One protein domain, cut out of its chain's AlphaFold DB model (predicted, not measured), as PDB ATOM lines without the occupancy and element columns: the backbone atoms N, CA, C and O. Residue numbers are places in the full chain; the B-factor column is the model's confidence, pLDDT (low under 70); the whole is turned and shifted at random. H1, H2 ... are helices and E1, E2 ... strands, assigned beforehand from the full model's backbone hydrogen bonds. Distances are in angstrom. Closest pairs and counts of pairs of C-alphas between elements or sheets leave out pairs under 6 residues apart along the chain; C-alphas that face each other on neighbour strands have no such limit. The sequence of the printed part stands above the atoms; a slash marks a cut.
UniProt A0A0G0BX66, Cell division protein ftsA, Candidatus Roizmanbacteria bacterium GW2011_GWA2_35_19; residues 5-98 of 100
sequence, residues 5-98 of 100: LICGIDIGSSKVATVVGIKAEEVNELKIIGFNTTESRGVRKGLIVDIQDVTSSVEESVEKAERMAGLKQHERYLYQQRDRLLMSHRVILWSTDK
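This is residues 5 to 98 of the 100 residues of the protein "Cell division protein ftsA" of Candidatus Roizmanbacteria bacterium GW2011_GWA2_35_19 (UniProt A0A0G0BX66). A twisted sheet of five strands has one helix, H1, packed slantwise over one face; H1 covers the E3 and E2 side of the sheet, and no named helix covers the other face. The link between E2 and E3 and the link between E3 and H1 reach to opposite ends of the long axis, and a long stretch without named elements, residues 69 to 85, leads from H1 to the far edge strand E4. The printed part has 94 residues, with E1, E2, E3, H1, E4 and E5 along it; the sheet's order is E3, E2, E1, E5, E4, all antiparallel, and the class is mixed, helices and strands. The whole is compact, with a radius of gyration of the C-alphas of 13.4 A, yet elongated in outline, spanning 42 by 25 by 22 A.

E1, residues 5 to 11, and E2, residues 15 to 23, form a hairpin, with N 8 and O 19 2.8 A apart, within hydrogen-bond range. E3, residues 30 to 39, forms a hairpin with E2, with N 18 and O 36 at 2.9 A; E3 bends by 64 degrees at residue 33. E1, E2 and E3 make a meander, each strand the antiparallel neighbour of the one before. H1, residues 51 to 68, is on the sheet at a height of 7.7 A, over E3 and E2. It runs slantwise to the strands, at 43 degrees to E3 on the local plane. The closest C-alphas of H1 and E3 are those of Ala 65 and Phe 35, 4.4 A apart; those of H1 and E2 are Val 62 and Thr 18, 5.9 A apart. In H1 every O i to N i+4 pair is within hydrogen-bond range. E4, residues 86 to 88, and E5, residues 91 to 96, form a hairpin, with N 91 and O 88 at 3.0 A. E5 is antiparallel to E1, with N 7 and O 94 at 2.9 A. The edge strands E3 and E4 are apart.

E1 begins at C-alpha 5, (25.928, -19.081, -38.028), and is 19.9 A long. E2 measures 25.7 A and E3 26.1 A. H1 runs 25.7 A from C-alpha 51 at (46.113, -34.094, -46.190). E5, 16.8 A long, ends at C-alpha 96, (29.999, -15.794, -39.836). E4 has three residues.

The two C-alphas farthest apart are those of Glu 26 and Val 49, 43.2 A. The printed part has no cut. The links from E3 to H1 and from H1 to E4 are long. The mean pLDDT of the printed part is 77.7; residue 27 and residues 72 to 98 are under 70.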
ATOM      1  N   LEU A   5      25.660 -17.679 -37.755       81.06
ATOM      2  CA  LEU A   5      25.928 -19.081 -38.028       81.06
ATOM      3  C   LEU A   5      27.284 -19.467 -37.439       81.06
ATOM      4  O   LEU A   5      28.313 -18.870 -37.754       81.06
ATOM      5  N   ILE A   6      27.283 -20.511 -36.616       85.06
ATOM      6  CA  ILE A   6      28.468 -21.062 -35.964       85.06
ATOM      7  C   ILE A   6      28.648 -22.497 -36.441       85.06
ATOM      8  O   ILE A   6      27.732 -23.311 -36.344       85.06
ATOM      9  N   CYS A   7      29.848 -22.816 -36.918       84.44
ATOM     10  CA  CYS A   7      30.239 -24.174 -37.267       84.44
ATOM     11  C   CYS A   7      31.423 -24.612 -36.402       84.44
ATOM     12  O   CYS A   7      32.426 -23.905 -36.278       84.44
ATOM     13  N   GLY A   8      31.304 -25.797 -35.810       89.25
ATOM     14  CA  GLY A   8      32.381 -26.470 -35.100       89.25
ATOM     15  C   GLY A   8      32.745 -27.779 -35.780       89.25
ATOM     16  O   GLY A   8      31.863 -28.567 -36.120       89.25
ATOM     17  N   ILE A   9      34.041 -28.011 -35.970       89.75
ATOM     18  CA  ILE A   9      34.589 -29.234 -36.557       89.75
ATOM     19  C   ILE A   9      35.608 -29.822 -35.583       89.75
ATOM     20  O   ILE A   9      36.534 -29.125 -35.182       89.75
ATOM     21  N   ASP A  10      35.462 -31.094 -35.225       90.06
ATOM     22  CA  ASP A  10      36.454 -31.858 -34.460       90.06
ATOM     23  C   ASP A  10      37.072 -32.941 -35.347       90.06
ATOM     24  O   ASP A  10      36.362 -33.778 -35.911       90.06
ATOM     25  N   ILE A  11      38.399 -32.918 -35.483       90.19
ATOM     26  CA  ILE A  11      39.146 -33.861 -36.321       90.19
ATOM     27  C   ILE A  11      39.841 -34.879 -35.413       90.19
ATOM     28  O   ILE A  11      40.956 -34.682 -34.923       90.19
ATOM     29  N   GLY A  12      39.167 -36.003 -35.189       87.50
ATOM     30  CA  GLY A  12      39.706 -37.148 -34.467       87.50
ATOM     31  C   GLY A  12      40.462 -38.121 -35.375       87.50
ATOM     32  O   GLY A  12      40.344 -38.108 -36.597       87.50
ATOM     33  N   SER A  13      41.206 -39.049 -34.765       88.06
ATOM     34  CA  SER A  13      41.863 -40.146 -35.494       88.06
ATOM     35  C   SER A  13      40.899 -41.208 -36.019       88.06
ATOM     36  O   SER A  13      41.284 -42.011 -36.855       88.06
ATOM     37  N   SER A  14      39.675 -41.249 -35.489       91.38
ATOM     38  CA  SER A  14      38.660 -42.238 -35.873       91.38
ATOM     39  C   SER A  14      37.493 -41.604 -36.620       91.38
ATOM     40  O   SER A  14      36.879 -42.244 -37.468       91.38
ATOM     41  N   LYS A  15      37.154 -40.354 -36.292       94.25
ATOM     42  CA  LYS A  15      36.000 -39.649 -36.852       94.25
ATOM     43  C   LYS A  15      36.297 -38.167 -37.014       94.25
ATOM     44  O   LYS A  15      37.007 -37.602 -36.185       94.25
ATOM     45  N   VAL A  16      35.697 -37.570 -38.032       94.44
ATOM     46  CA  VAL A  16      35.482 -36.128 -38.128       94.44
ATOM     47  C   VAL A  16      34.049 -35.854 -37.695       94.44
ATOM     48  O   VAL A  16      33.132 -36.527 -38.165       94.44
ATOM     49  N   ALA A  17      33.850 -34.914 -36.778       95.12
ATOM     50  CA  ALA A  17      32.530 -34.485 -36.335       95.12
ATOM     51  C   ALA A  17      32.303 -33.029 -36.730       95.12
ATOM     52  O   ALA A  17      33.178 -32.195 -36.517       95.12
ATOM     53  N   THR A  18      31.124 -32.719 -37.261       93.50
ATOM     54  CA  THR A  18      30.720 -31.351 -37.591       93.50
ATOM     55  C   THR A  18      29.406 -31.017 -36.907       93.50
ATOM     56  O   THR A  18      28.486 -31.833 -36.893       93.50
ATOM     57  N   VAL A  19      29.307 -29.806 -36.364       93.31
ATOM     58  CA  VAL A  19      28.099 -29.254 -35.747       93.31
ATOM     59  C   VAL A  19      27.873 -27.846 -36.283       93.31
ATOM     60  O   VAL A  19      28.794 -27.035 -36.298       93.31
ATOM     61  N   VAL A  20      26.642 -27.555 -36.687       90.38
ATOM     62  CA  VAL A  20      26.179 -26.250 -37.160       90.38
ATOM     63  C   VAL A  20      25.099 -25.752 -36.209       90.38
ATOM     64  O   VAL A  20      24.137 -26.466 -35.906       90.38
ATOM     65  N   GLY A  21      25.247 -24.521 -35.738       89.56
ATOM     66  CA  GLY A  21      24.277 -23.855 -34.885       89.56
ATOM     67  C   GLY A  21      24.054 -22.403 -35.281       89.56
ATOM     68  O   GLY A  21      24.851 -21.812 -36.001       89.56
ATOM     69  N   ILE A  22      22.960 -21.834 -34.788       87.19
ATOM     70  CA  ILE A  22      22.662 -20.405 -34.888       87.19
ATOM     71  C   ILE A  22      22.631 -19.837 -33.476       87.19
ATOM     72  O   ILE A  22      22.013 -20.421 -32.577       87.19
ATOM     73  N   LYS A  23      23.299 -18.700 -33.290       81.88
ATOM     74  CA  LYS A  23      23.203 -17.897 -32.075       81.88
ATOM     75  C   LYS A  23      22.329 -16.677 -32.351       81.88
ATOM     76  O   LYS A  23      22.661 -15.875 -33.219       81.88
ATOM     77  N   ALA A  24      21.241 -16.531 -31.598       78.19
ATOM     78  CA  ALA A  24      20.471 -15.292 -31.602       78.19
ATOM     79  C   ALA A  24      21.279 -14.192 -30.891       78.19
ATOM     80  O   ALA A  24      21.887 -14.446 -29.854       78.19
ATOM     81  N   GLU A  25      21.314 -12.970 -31.422       70.50
ATOM     82  CA  GLU A  25      22.058 -11.872 -30.780       70.50
ATOM     83  C   GLU A  25      21.448 -11.474 -29.427       70.50
ATOM     84  O   GLU A  25      22.169 -11.148 -28.485       70.50
ATOM     85  N   GLU A  26      20.122 -11.561 -29.310       72.06
ATOM     86  CA  GLU A  26      19.374 -11.121 -28.127       72.06
ATOM     87  C   GLU A  26      19.314 -12.176 -27.015       72.06
ATOM     88  O   GLU A  26      19.144 -11.850 -25.840       72.06
ATOM     89  N   VAL A  27      19.468 -13.452 -27.374       69.88
ATOM     90  CA  VAL A  27      19.382 -14.577 -26.442       69.88
ATOM     91  C   VAL A  27      20.736 -15.263 -26.431       69.88
ATOM     92  O   VAL A  27      21.215 -15.706 -27.468       69.88
ATOM     93  N   ASN A  28      21.374 -15.397 -25.266       74.56
ATOM     94  CA  ASN A  28      22.633 -16.142 -25.137       74.56
ATOM     95  C   ASN A  28      22.410 -17.668 -25.230       74.56
ATOM     96  O   ASN A  28      22.878 -18.436 -24.393       74.56
ATOM     97  N   GLU A  29      21.665 -18.095 -26.242       82.06
ATOM     98  CA  GLU A  29      21.287 -19.464 -26.533       82.06
ATOM     99  C   GLU A  29      21.850 -19.851 -27.902       82.06
ATOM    100  O   GLU A  29      21.751 -19.110 -28.884       82.06
ATOM    101  N   LEU A  30      22.481 -21.023 -27.948       85.06
ATOM    102  CA  LEU A  30      22.975 -21.633 -29.172       85.06
ATOM    103  C   LEU A  30      22.014 -22.748 -29.569       85.06
ATOM    104  O   LEU A  30      21.903 -23.752 -28.863       85.06
ATOM    105  N   LYS A  31      21.362 -22.606 -30.720       89.62
ATOM    106  CA  LYS A  31      20.495 -23.648 -31.265       89.62
ATOM    107  C   LYS A  31      21.263 -24.478 -32.282       89.62
ATOM    108  O   LYS A  31      21.691 -23.948 -33.302       89.62
ATOM    109  N   ILE A  32      21.397 -25.781 -32.037       92.62
ATOM    110  CA  ILE A  32      21.963 -26.709 -33.025       92.62
ATOM    111  C   ILE A  32      20.930 -26.961 -34.121       92.62
ATOM    112  O   ILE A  32      19.797 -27.346 -33.834       92.62
ATOM    113  N   ILE A  33      21.331 -26.741 -35.370       92.69
ATOM    114  CA  ILE A  33      20.472 -26.909 -36.547       92.69
ATOM    115  C   ILE A  33      20.964 -28.010 -37.490       92.69
ATOM    116  O   ILE A  33      20.176 -28.519 -38.275       92.69
ATOM    117  N   GLY A  34      22.223 -28.441 -37.379       93.38
ATOM    118  CA  GLY A  34      22.742 -29.576 -38.138       93.38
ATOM    119  C   GLY A  34      23.962 -30.202 -37.479       93.38
ATOM    120  O   GLY A  34      24.709 -29.535 -36.770       93.38
ATOM    121  N   PHE A  35      24.166 -31.498 -37.690       96.38
ATOM    122  CA  PHE A  35      25.355 -32.201 -37.219       96.38
ATOM    123  C   PHE A  35      25.646 -33.438 -38.070       96.38
ATOM    124  O   PHE A  35      24.760 -34.004 -38.714       96.38
ATOM    125  N   ASN A  36      26.899 -33.883 -38.067       96.81
ATOM    126  CA  ASN A  36      27.295 -35.136 -38.690       96.81
ATOM    127  C   ASN A  36      28.560 -35.723 -38.057       96.81
ATOM    128  O   ASN A  36      29.349 -35.011 -37.439       96.81
ATOM    129  N   THR A  37      28.768 -37.027 -38.256       96.44
ATOM    130  CA  THR A  37      30.069 -37.665 -38.061       96.44
ATOM    131  C   THR A  37      30.423 -38.501 -39.279       96.44
ATOM    132  O   THR A  37      29.621 -39.335 -39.704       96.44
ATOM    133  N   THR A  38      31.642 -38.343 -39.771       96.38
ATOM    134  CA  THR A  38      32.203 -39.106 -40.889       96.38
ATOM    135  C   THR A  38      33.460 -39.847 -40.434       96.38
ATOM    136  O   THR A  38      34.121 -39.441 -39.478       96.38
ATOM    137  N   GLU A  39      33.768 -40.980 -41.063       96.50
ATOM    138  CA  GLU A  39      35.003 -41.723 -40.800       96.50
ATOM    139  C   GLU A  39      36.234 -40.856 -41.107       96.50
ATOM    140  O   GLU A  39      36.310 -40.228 -42.162       96.50
ATOM    141  N   SER A  40      37.193 -40.815 -40.178       93.38
ATOM    142  CA  SER A  40      38.430 -40.053 -40.372       93.38
ATOM    143  C   SER A  40      39.401 -40.826 -41.252       93.38
ATOM    144  O   SER A  40      39.681 -42.001 -41.006       93.38
ATOM    145  N   ARG A  41      39.940 -40.147 -42.263       95.00
ATOM    146  CA  ARG A  41      40.975 -40.666 -43.160       95.00
ATOM    147  C   ARG A  41      42.163 -39.710 -43.134       95.00
ATOM    148  O   ARG A  41      42.008 -38.528 -42.848       95.00
ATOM    149  N   GLY A  42      43.367 -40.232 -43.359       92.06
ATOM    150  CA  GLY A  42      44.583 -39.414 -43.348       92.06
ATOM    151  C   GLY A  42      45.066 -38.954 -41.965       92.06
ATOM    152  O   GLY A  42      46.061 -38.236 -41.888       92.06
ATOM    153  N   VAL A  43      44.446 -39.407 -40.864       91.81
ATOM    154  CA  VAL A  43      44.908 -39.150 -39.486       91.81
ATOM    155  C   VAL A  43      45.391 -40.442 -38.823       91.81
ATOM    156  O   VAL A  43      44.660 -41.425 -38.731       91.81
ATOM    157  N   ARG A  44      46.618 -40.450 -38.286       88.62
ATOM    158  CA  ARG A  44      47.171 -41.580 -37.515       88.62
ATOM    159  C   ARG A  44      47.839 -41.093 -36.240       88.62
ATOM    160  O   ARG A  44      48.706 -40.231 -36.281       88.62
ATOM    161  N   LYS A  45      47.452 -41.664 -35.091       87.44
ATOM    162  CA  LYS A  45      47.970 -41.285 -33.757       87.44
ATOM    163  C   LYS A  45      47.913 -39.767 -33.487       87.44
ATOM    164  O   LYS A  45      48.774 -39.223 -32.808       87.44
ATOM    165  N   GLY A  46      46.895 -39.091 -34.024       80.38
ATOM    166  CA  GLY A  46      46.716 -37.641 -33.885       80.38
ATOM    167  C   GLY A  46      47.577 -36.786 -34.819       80.38
ATOM    168  O   GLY A  46      47.577 -35.571 -34.669       80.38
ATOM    169  N   LEU A  47      48.287 -37.394 -35.772       85.94
ATOM    170  CA  LEU A  47      49.049 -36.697 -36.803       85.94
ATOM    171  C   LEU A  47      48.340 -36.813 -38.150       85.94
ATOM    172  O   LEU A  47      47.869 -37.895 -38.510       85.94
ATOM    173  N   ILE A  48      48.303 -35.711 -38.897       88.69
ATOM    174  CA  ILE A  48      47.902 -35.717 -40.305       88.69
ATOM    175  C   ILE A  48      49.038 -36.373 -41.092       88.69
ATOM    176  O   ILE A  48      50.148 -35.847 -41.142       88.69
ATOM    177  N   VAL A  49      48.764 -37.544 -41.660       94.56
ATOM    178  CA  VAL A  49      49.697 -38.301 -42.507       94.56
ATOM    179  C   VAL A  49      49.342 -38.201 -43.989       94.56
ATOM    180  O   VAL A  49      50.215 -38.406 -44.823       94.56
ATOM    181  N   ASP A  50      48.090 -37.861 -44.305       93.06
ATOM    182  CA  ASP A  50      47.621 -37.569 -45.659       93.06
ATOM    183  C   ASP A  50      46.610 -36.418 -45.602       93.06
ATOM    184  O   ASP A  50      45.545 -36.532 -44.996       93.06
ATOM    185  N   ILE A  51      46.964 -35.284 -46.205       91.62
ATOM    186  CA  ILE A  51      46.113 -34.094 -46.190       91.62
ATOM    187  C   ILE A  51      44.913 -34.221 -47.132       91.62
ATOM    188  O   ILE A  51      43.867 -33.665 -46.825       91.62
ATOM    189  N   GLN A  52      45.023 -34.953 -48.244       91.56
ATOM    190  CA  GLN A  52      43.928 -35.087 -49.211       91.56
ATOM    191  C   GLN A  52      42.789 -35.920 -48.619       91.56
ATOM    192  O   GLN A  52      41.614 -35.565 -48.743       91.56
ATOM    193  N   ASP A  53      43.144 -36.981 -47.898       94.38
ATOM    194  CA  ASP A  53      42.193 -37.800 -47.151       94.38
ATOM    195  C   ASP A  53      41.526 -37.021 -46.002       94.38
ATOM    196  O   ASP A  53      40.314 -37.149 -45.776       94.38
ATOM    197  N   VAL A  54      42.295 -36.188 -45.288       90.75
ATOM    198  CA  VAL A  54      41.751 -35.299 -44.249       90.75
ATOM    199  C   VAL A  54      40.785 -34.295 -44.864       90.75
ATOM    200  O   VAL A  54      39.658 -34.188 -44.393       90.75
ATOM    201  N   THR A  55      41.179 -33.609 -45.938       90.12
ATOM    202  CA  THR A  55      40.310 -32.664 -46.649       90.12
ATOM    203  C   THR A  55      39.021 -33.346 -47.093       90.12
ATOM    204  O   THR A  55      37.943 -32.863 -46.769       90.12
ATOM    205  N   SER A  56      39.113 -34.523 -47.715       91.38
ATOM    206  CA  SER A  56      37.940 -35.261 -48.199       91.38
ATOM    207  C   SER A  56      36.993 -35.682 -47.067       91.38
ATOM    208  O   SER A  56      35.776 -35.582 -47.201       91.38
ATOM    209  N   SER A  57      37.524 -36.168 -45.937       93.81
ATOM    210  CA  SER A  57      36.697 -36.564 -44.781       93.81
ATOM    211  C   SER A  57      36.069 -35.367 -44.058       93.81
ATOM    212  O   SER A  57      34.948 -35.464 -43.551       93.81
ATOM    213  N   VAL A  58      36.761 -34.227 -44.047       91.38
ATOM    214  CA  VAL A  58      36.254 -32.964 -43.508       91.38
ATOM    215  C   VAL A  58      35.151 -32.381 -44.393       91.38
ATOM    216  O   VAL A  58      34.080 -32.074 -43.870       91.38
ATOM    217  N   GLU A  59      35.360 -32.294 -45.709       90.69
ATOM    218  CA  GLU A  59      34.350 -31.832 -46.671       90.69
ATOM    219  C   GLU A  59      33.076 -32.678 -46.589       90.69
ATOM    220  O   GLU A  59      31.980 -32.138 -46.447       90.69
ATOM    221  N   GLU A  60      33.213 -34.008 -46.569       93.69
ATOM    222  CA  GLU A  60      32.082 -34.930 -46.437       93.69
ATOM    223  C   GLU A  60      31.297 -34.707 -45.128       93.69
ATOM    224  O   GLU A  60      30.062 -34.742 -45.122       93.69
ATOM    225  N   SER A  61      31.991 -34.468 -44.012       94.06
ATOM    226  CA  SER A  61      31.350 -34.197 -42.720       94.06
ATOM    227  C   SER A  61      30.591 -32.868 -42.722       94.06
ATOM    228  O   SER A  61      29.447 -32.804 -42.258       94.06
ATOM    229  N   VAL A  62      31.205 -31.821 -43.282       90.12
ATOM    230  CA  VAL A  62      30.610 -30.485 -43.380       90.12
ATOM    231  C   VAL A  62      29.388 -30.495 -44.282       90.12
ATOM    232  O   VAL A  62      28.316 -30.095 -43.834       90.12
ATOM    233  N   GLU A  63      29.486 -31.053 -45.488       90.56
ATOM    234  CA  GLU A  63      28.363 -31.109 -46.428       90.56
ATOM    235  C   GLU A  63      27.129 -31.798 -45.842       90.56
ATOM    236  O   GLU A  63      25.990 -31.382 -46.073       90.56
ATOM    237  N   LYS A  64      27.325 -32.884 -45.088       93.75
ATOM    238  CA  LYS A  64      26.210 -33.598 -44.463       93.75
ATOM    239  C   LYS A  64      25.588 -32.792 -43.323       93.75
ATOM    240  O   LYS A  64      24.365 -32.824 -43.172       93.75
ATOM    241  N   ALA A  65      26.396 -32.083 -42.532       92.19
ATOM    242  CA  ALA A  65      25.904 -31.226 -41.455       92.19
ATOM    243  C   ALA A  65      25.162 -29.993 -42.004       92.19
ATOM    244  O   ALA A  65      24.072 -29.683 -41.529       92.19
ATOM    245  N   GLU A  66      25.690 -29.352 -43.049       87.56
ATOM    246  CA  GLU A  66      25.040 -28.252 -43.779       87.56
ATOM    247  C   GLU A  66      23.705 -28.690 -44.392       87.56
ATOM    248  O   GLU A  66      22.692 -28.002 -44.255       87.56
ATOM    249  N   ARG A  67      23.678 -29.873 -45.023       90.06
ATOM    250  CA  ARG A  67      22.450 -30.443 -45.588       90.06
ATOM    251  C   ARG A  67      21.394 -30.676 -44.512       90.06
ATOM    252  O   ARG A  67      20.224 -30.393 -44.752       90.06
ATOM    253  N   MET A  68      21.793 -31.173 -43.338       93.56
ATOM    254  CA  MET A  68      20.888 -31.326 -42.193       93.56
ATOM    255  C   MET A  68      20.381 -29.969 -41.684       93.56
ATOM    256  O   MET A  68      19.208 -29.857 -41.345       93.56
ATOM    257  N   ALA A  69      21.237 -28.944 -41.701       88.94
ATOM    258  CA  ALA A  69      20.901 -27.570 -41.338       88.94
ATOM    259  C   ALA A  69      20.013 -26.840 -42.366       88.94
ATOM    260  O   ALA A  69      19.561 -25.730 -42.096       88.94
ATOM    261  N   GLY A  70      19.745 -27.443 -43.531       87.25
ATOM    262  CA  GLY A  70      18.941 -26.830 -44.591       87.25
ATOM    263  C   GLY A  70      19.639 -25.671 -45.314       87.25
ATOM    264  O   GLY A  70      18.964 -24.883 -45.978       87.25
ATOM    265  N   LEU A  71      20.968 -25.568 -45.199       79.69
ATOM    266  CA  LEU A  71      21.768 -24.532 -45.855       79.69
ATOM    267  C   LEU A  71      21.899 -24.819 -47.358       79.69
ATOM    268  O   LEU A  71      22.025 -25.973 -47.783       79.69
ATOM    269  N   LYS A  72      21.839 -23.775 -48.194       64.75
ATOM    270  CA  LYS A  72      21.954 -23.923 -49.660       64.75
ATOM    271  C   LYS A  72      23.423 -23.993 -50.089       64.75
ATOM    272  O   LYS A  72      24.290 -23.425 -49.444       64.75
ATOM    273  N   GLN A  73      23.701 -24.579 -51.258       54.47
ATOM    274  CA  GLN A  73      25.069 -24.709 -51.803       54.47
ATOM    275  C   GLN A  73      25.820 -23.378 -52.022       54.47
ATOM    276  O   GLN A  73      27.038 -23.389 -52.160       54.47
ATOM    277  N   HIS A  74      25.125 -22.236 -52.052       49.00
ATOM    278  CA  HIS A  74      25.750 -20.909 -52.126       49.00
ATOM    279  C   HIS A  74      26.119 -20.322 -50.752       49.00
ATOM    280  O   HIS A  74      26.880 -19.364 -50.696       49.00
ATOM    281  N   GLU A  75      25.614 -20.905 -49.661       52.38
ATOM    282  CA  GLU A  75      26.011 -20.620 -48.272       52.38
ATOM    283  C   GLU A  75      27.072 -21.618 -47.779       52.38
ATOM    284  O   GLU A  75      27.428 -21.618 -46.602       52.38
ATOM    285  N   ARG A  76      27.554 -22.490 -48.679       48.25
ATOM    286  CA  ARG A  76      28.579 -23.493 -48.399       48.25
ATOM    287  C   ARG A  76      29.793 -22.780 -47.830       48.25
ATOM    288  O   ARG A  76      30.279 -21.814 -48.425       48.25
ATOM    289  N   TYR A  77      30.241 -23.242 -46.671       54.41
ATOM    290  CA  TYR A  77      31.308 -22.616 -45.911       54.41
ATOM    291  C   TYR A  77      32.593 -22.694 -46.744       54.41
ATOM    292  O   TYR A  77      33.307 -23.695 -46.734       54.41
ATOM    293  N   LEU A  78      32.898 -21.652 -47.520       41.12
ATOM    294  CA  LEU A  78      34.228 -21.512 -48.087       41.12
ATOM    295  C   LEU A  78      35.161 -21.341 -46.891       41.12
ATOM    296  O   LEU A  78      34.964 -20.423 -46.096       41.12
ATOM    297  N   TYR A  79      36.161 -22.221 -46.769       48.22
ATOM    298  CA  TYR A  79      37.289 -22.132 -45.831       48.22
ATOM    299  C   TYR A  79      38.154 -20.890 -46.113       48.22
ATOM    300  O   TYR A  79      39.371 -20.958 -46.267       48.22
ATOM    301  N   GLN A  80      37.526 -19.733 -46.259       34.84
ATOM    302  CA  GLN A  80      38.176 -18.465 -46.441       34.84
ATOM    303  C   GLN A  80      38.442 -17.937 -45.042       34.84
ATOM    304  O   GLN A  80      37.512 -17.633 -44.296       34.84
ATOM    305  N   GLN A  81      39.725 -17.875 -44.685       38.19
ATOM    306  CA  GLN A  81      40.199 -17.127 -43.528       38.19
ATOM    307  C   GLN A  81      39.500 -15.765 -43.486       38.19
ATOM    308  O   GLN A  81      39.848 -14.861 -44.241       38.19
ATOM    309  N   ARG A  82      38.509 -15.621 -42.611       37.06
ATOM    310  CA  ARG A  82      37.968 -14.328 -42.215       37.06
ATOM    311  C   ARG A  82      37.924 -14.301 -40.690       37.06
ATOM    312  O   ARG A  82      37.185 -15.035 -40.041       37.06
ATOM    313  N   ASP A  83      38.887 -13.549 -40.174       40.62
ATOM    314  CA  ASP A  83      39.001 -12.832 -38.901       40.62
ATOM    315  C   ASP A  83      38.864 -13.522 -37.537       40.62
ATOM    316  O   ASP A  83      39.226 -12.892 -36.543       40.62
ATOM    317  N   ARG A  84      38.494 -14.804 -37.408       45.44
ATOM    318  CA  ARG A  84      38.636 -15.500 -36.106       45.44
ATOM    319  C   ARG A  84      38.653 -17.021 -36.229       45.44
ATOM    320  O   ARG A  84      37.620 -17.677 -36.183       45.44
ATOM    321  N   LEU A  85      39.854 -17.589 -36.328       48.19
ATOM    322  CA  LEU A  85      40.075 -19.024 -36.147       48.19
ATOM    323  C   LEU A  85      40.477 -19.270 -34.687       48.19
ATOM    324  O   LEU A  85      41.568 -18.882 -34.270       48.19
ATOM    325  N   LEU A  86      39.610 -19.907 -33.900       45.72
ATOM    326  CA  LEU A  86      39.983 -20.416 -32.579       45.72
ATOM    327  C   LEU A  86      40.301 -21.904 -32.720       45.72
ATOM    328  O   LEU A  86      39.406 -22.740 -32.794       45.72
ATOM    329  N   MET A  87      41.594 -22.213 -32.784       40.34
ATOM    330  CA  MET A  87      42.108 -23.580 -32.746       40.34
ATOM    331  C   MET A  87      42.368 -23.959 -31.288       40.34
ATOM    332  O   MET A  87      43.289 -23.429 -30.668       40.34
ATOM    333  N   SER A  88      41.583 -24.884 -30.735       33.62
ATOM    334  CA  SER A  88      41.900 -25.510 -29.445       33.62
ATOM    335  C   SER A  88      42.071 -27.008 -29.641       33.62
ATOM    336  O   SER A  88      41.096 -27.723 -29.844       33.62
ATOM    337  N   HIS A  89      43.330 -27.450 -29.596       41.72
ATOM    338  CA  HIS A  89      43.850 -28.825 -29.564       41.72
ATOM    339  C   HIS A  89      43.397 -29.826 -30.656       41.72
ATOM    340  O   HIS A  89      44.253 -30.585 -31.102       41.72
ATOM    341  N   ARG A  90      42.133 -29.852 -31.105       49.03
ATOM    342  CA  ARG A  90      41.574 -30.659 -32.223       49.03
ATOM    343  C   ARG A  90      40.320 -30.056 -32.875       49.03
ATOM    344  O   ARG A  90      39.835 -30.586 -33.873       49.03
ATOM    345  N   VAL A  91      39.815 -28.953 -32.318       51.94
ATOM    346  CA  VAL A  91      38.559 -28.326 -32.727       51.94
ATOM    347  C   VAL A  91      38.844 -27.051 -33.511       51.94
ATOM    348  O   VAL A  91      39.570 -26.174 -33.035       51.94
ATOM    349  N   ILE A  92      38.243 -26.954 -34.694       67.75
ATOM    350  CA  ILE A  92      38.166 -25.742 -35.504       67.75
ATOM    351  C   ILE A  92      36.784 -25.140 -35.274       67.75
ATOM    352  O   ILE A  92      35.771 -25.749 -35.614       67.75
ATOM    353  N   LEU A  93      36.746 -23.948 -34.682       61.50
ATOM    354  CA  LEU A  93      35.527 -23.155 -34.553       61.50
ATOM    355  C   LEU A  93      35.580 -21.975 -35.515       61.50
ATOM    356  O   LEU A  93      36.596 -21.276 -35.586       61.50
ATOM    357  N   TRP A  94      34.468 -21.732 -36.202       68.38
ATOM    358  CA  TRP A  94      34.295 -20.561 -37.049       68.38
ATOM    359  C   TRP A  94      32.869 -20.006 -36.962       68.38
ATOM    360  O   TRP A  94      31.911 -20.756 -36.770       68.38
ATOM    361  N   SER A  95      32.747 -18.685 -37.090       57.38
ATOM    362  CA  SER A  95      31.488 -17.938 -37.041       57.38
ATOM    363  C   SER A  95      31.440 -16.966 -38.212       57.38
ATOM    364  O   SER A  95      32.433 -16.284 -38.467       57.38
ATOM    365  N   THR A  96      30.289 -16.869 -38.875       57.78
ATOM    366  CA  THR A  96      29.999 -15.794 -39.836       57.78
ATOM    367  C   THR A  96      28.876 -14.925 -39.366       57.78
ATOM    368  O   THR A  96      27.806 -15.432 -39.024       57.78
ATOM    369  N   ASP A  97      29.085 -13.632 -39.539       54.62
ATOM    370  CA  ASP A  97      28.000 -12.675 -39.608       54.62
ATOM    371  C   ASP A  97      27.463 -12.699 -41.049       54.62
ATOM    372  O   ASP A  97      28.238 -12.631 -42.014       54.62
ATOM    373  N   LYS A  98      26.143 -12.836 -41.230       43.50
ATOM    374  CA  LYS A  98      25.536 -12.589 -42.546       43.50
ATOM    375  C   LYS A  98      25.713 -11.104 -42.866       43.50
ATOM    376  O   LYS A  98      25.126 -10.263 -42.192       43.50
TER     377      LYS A  98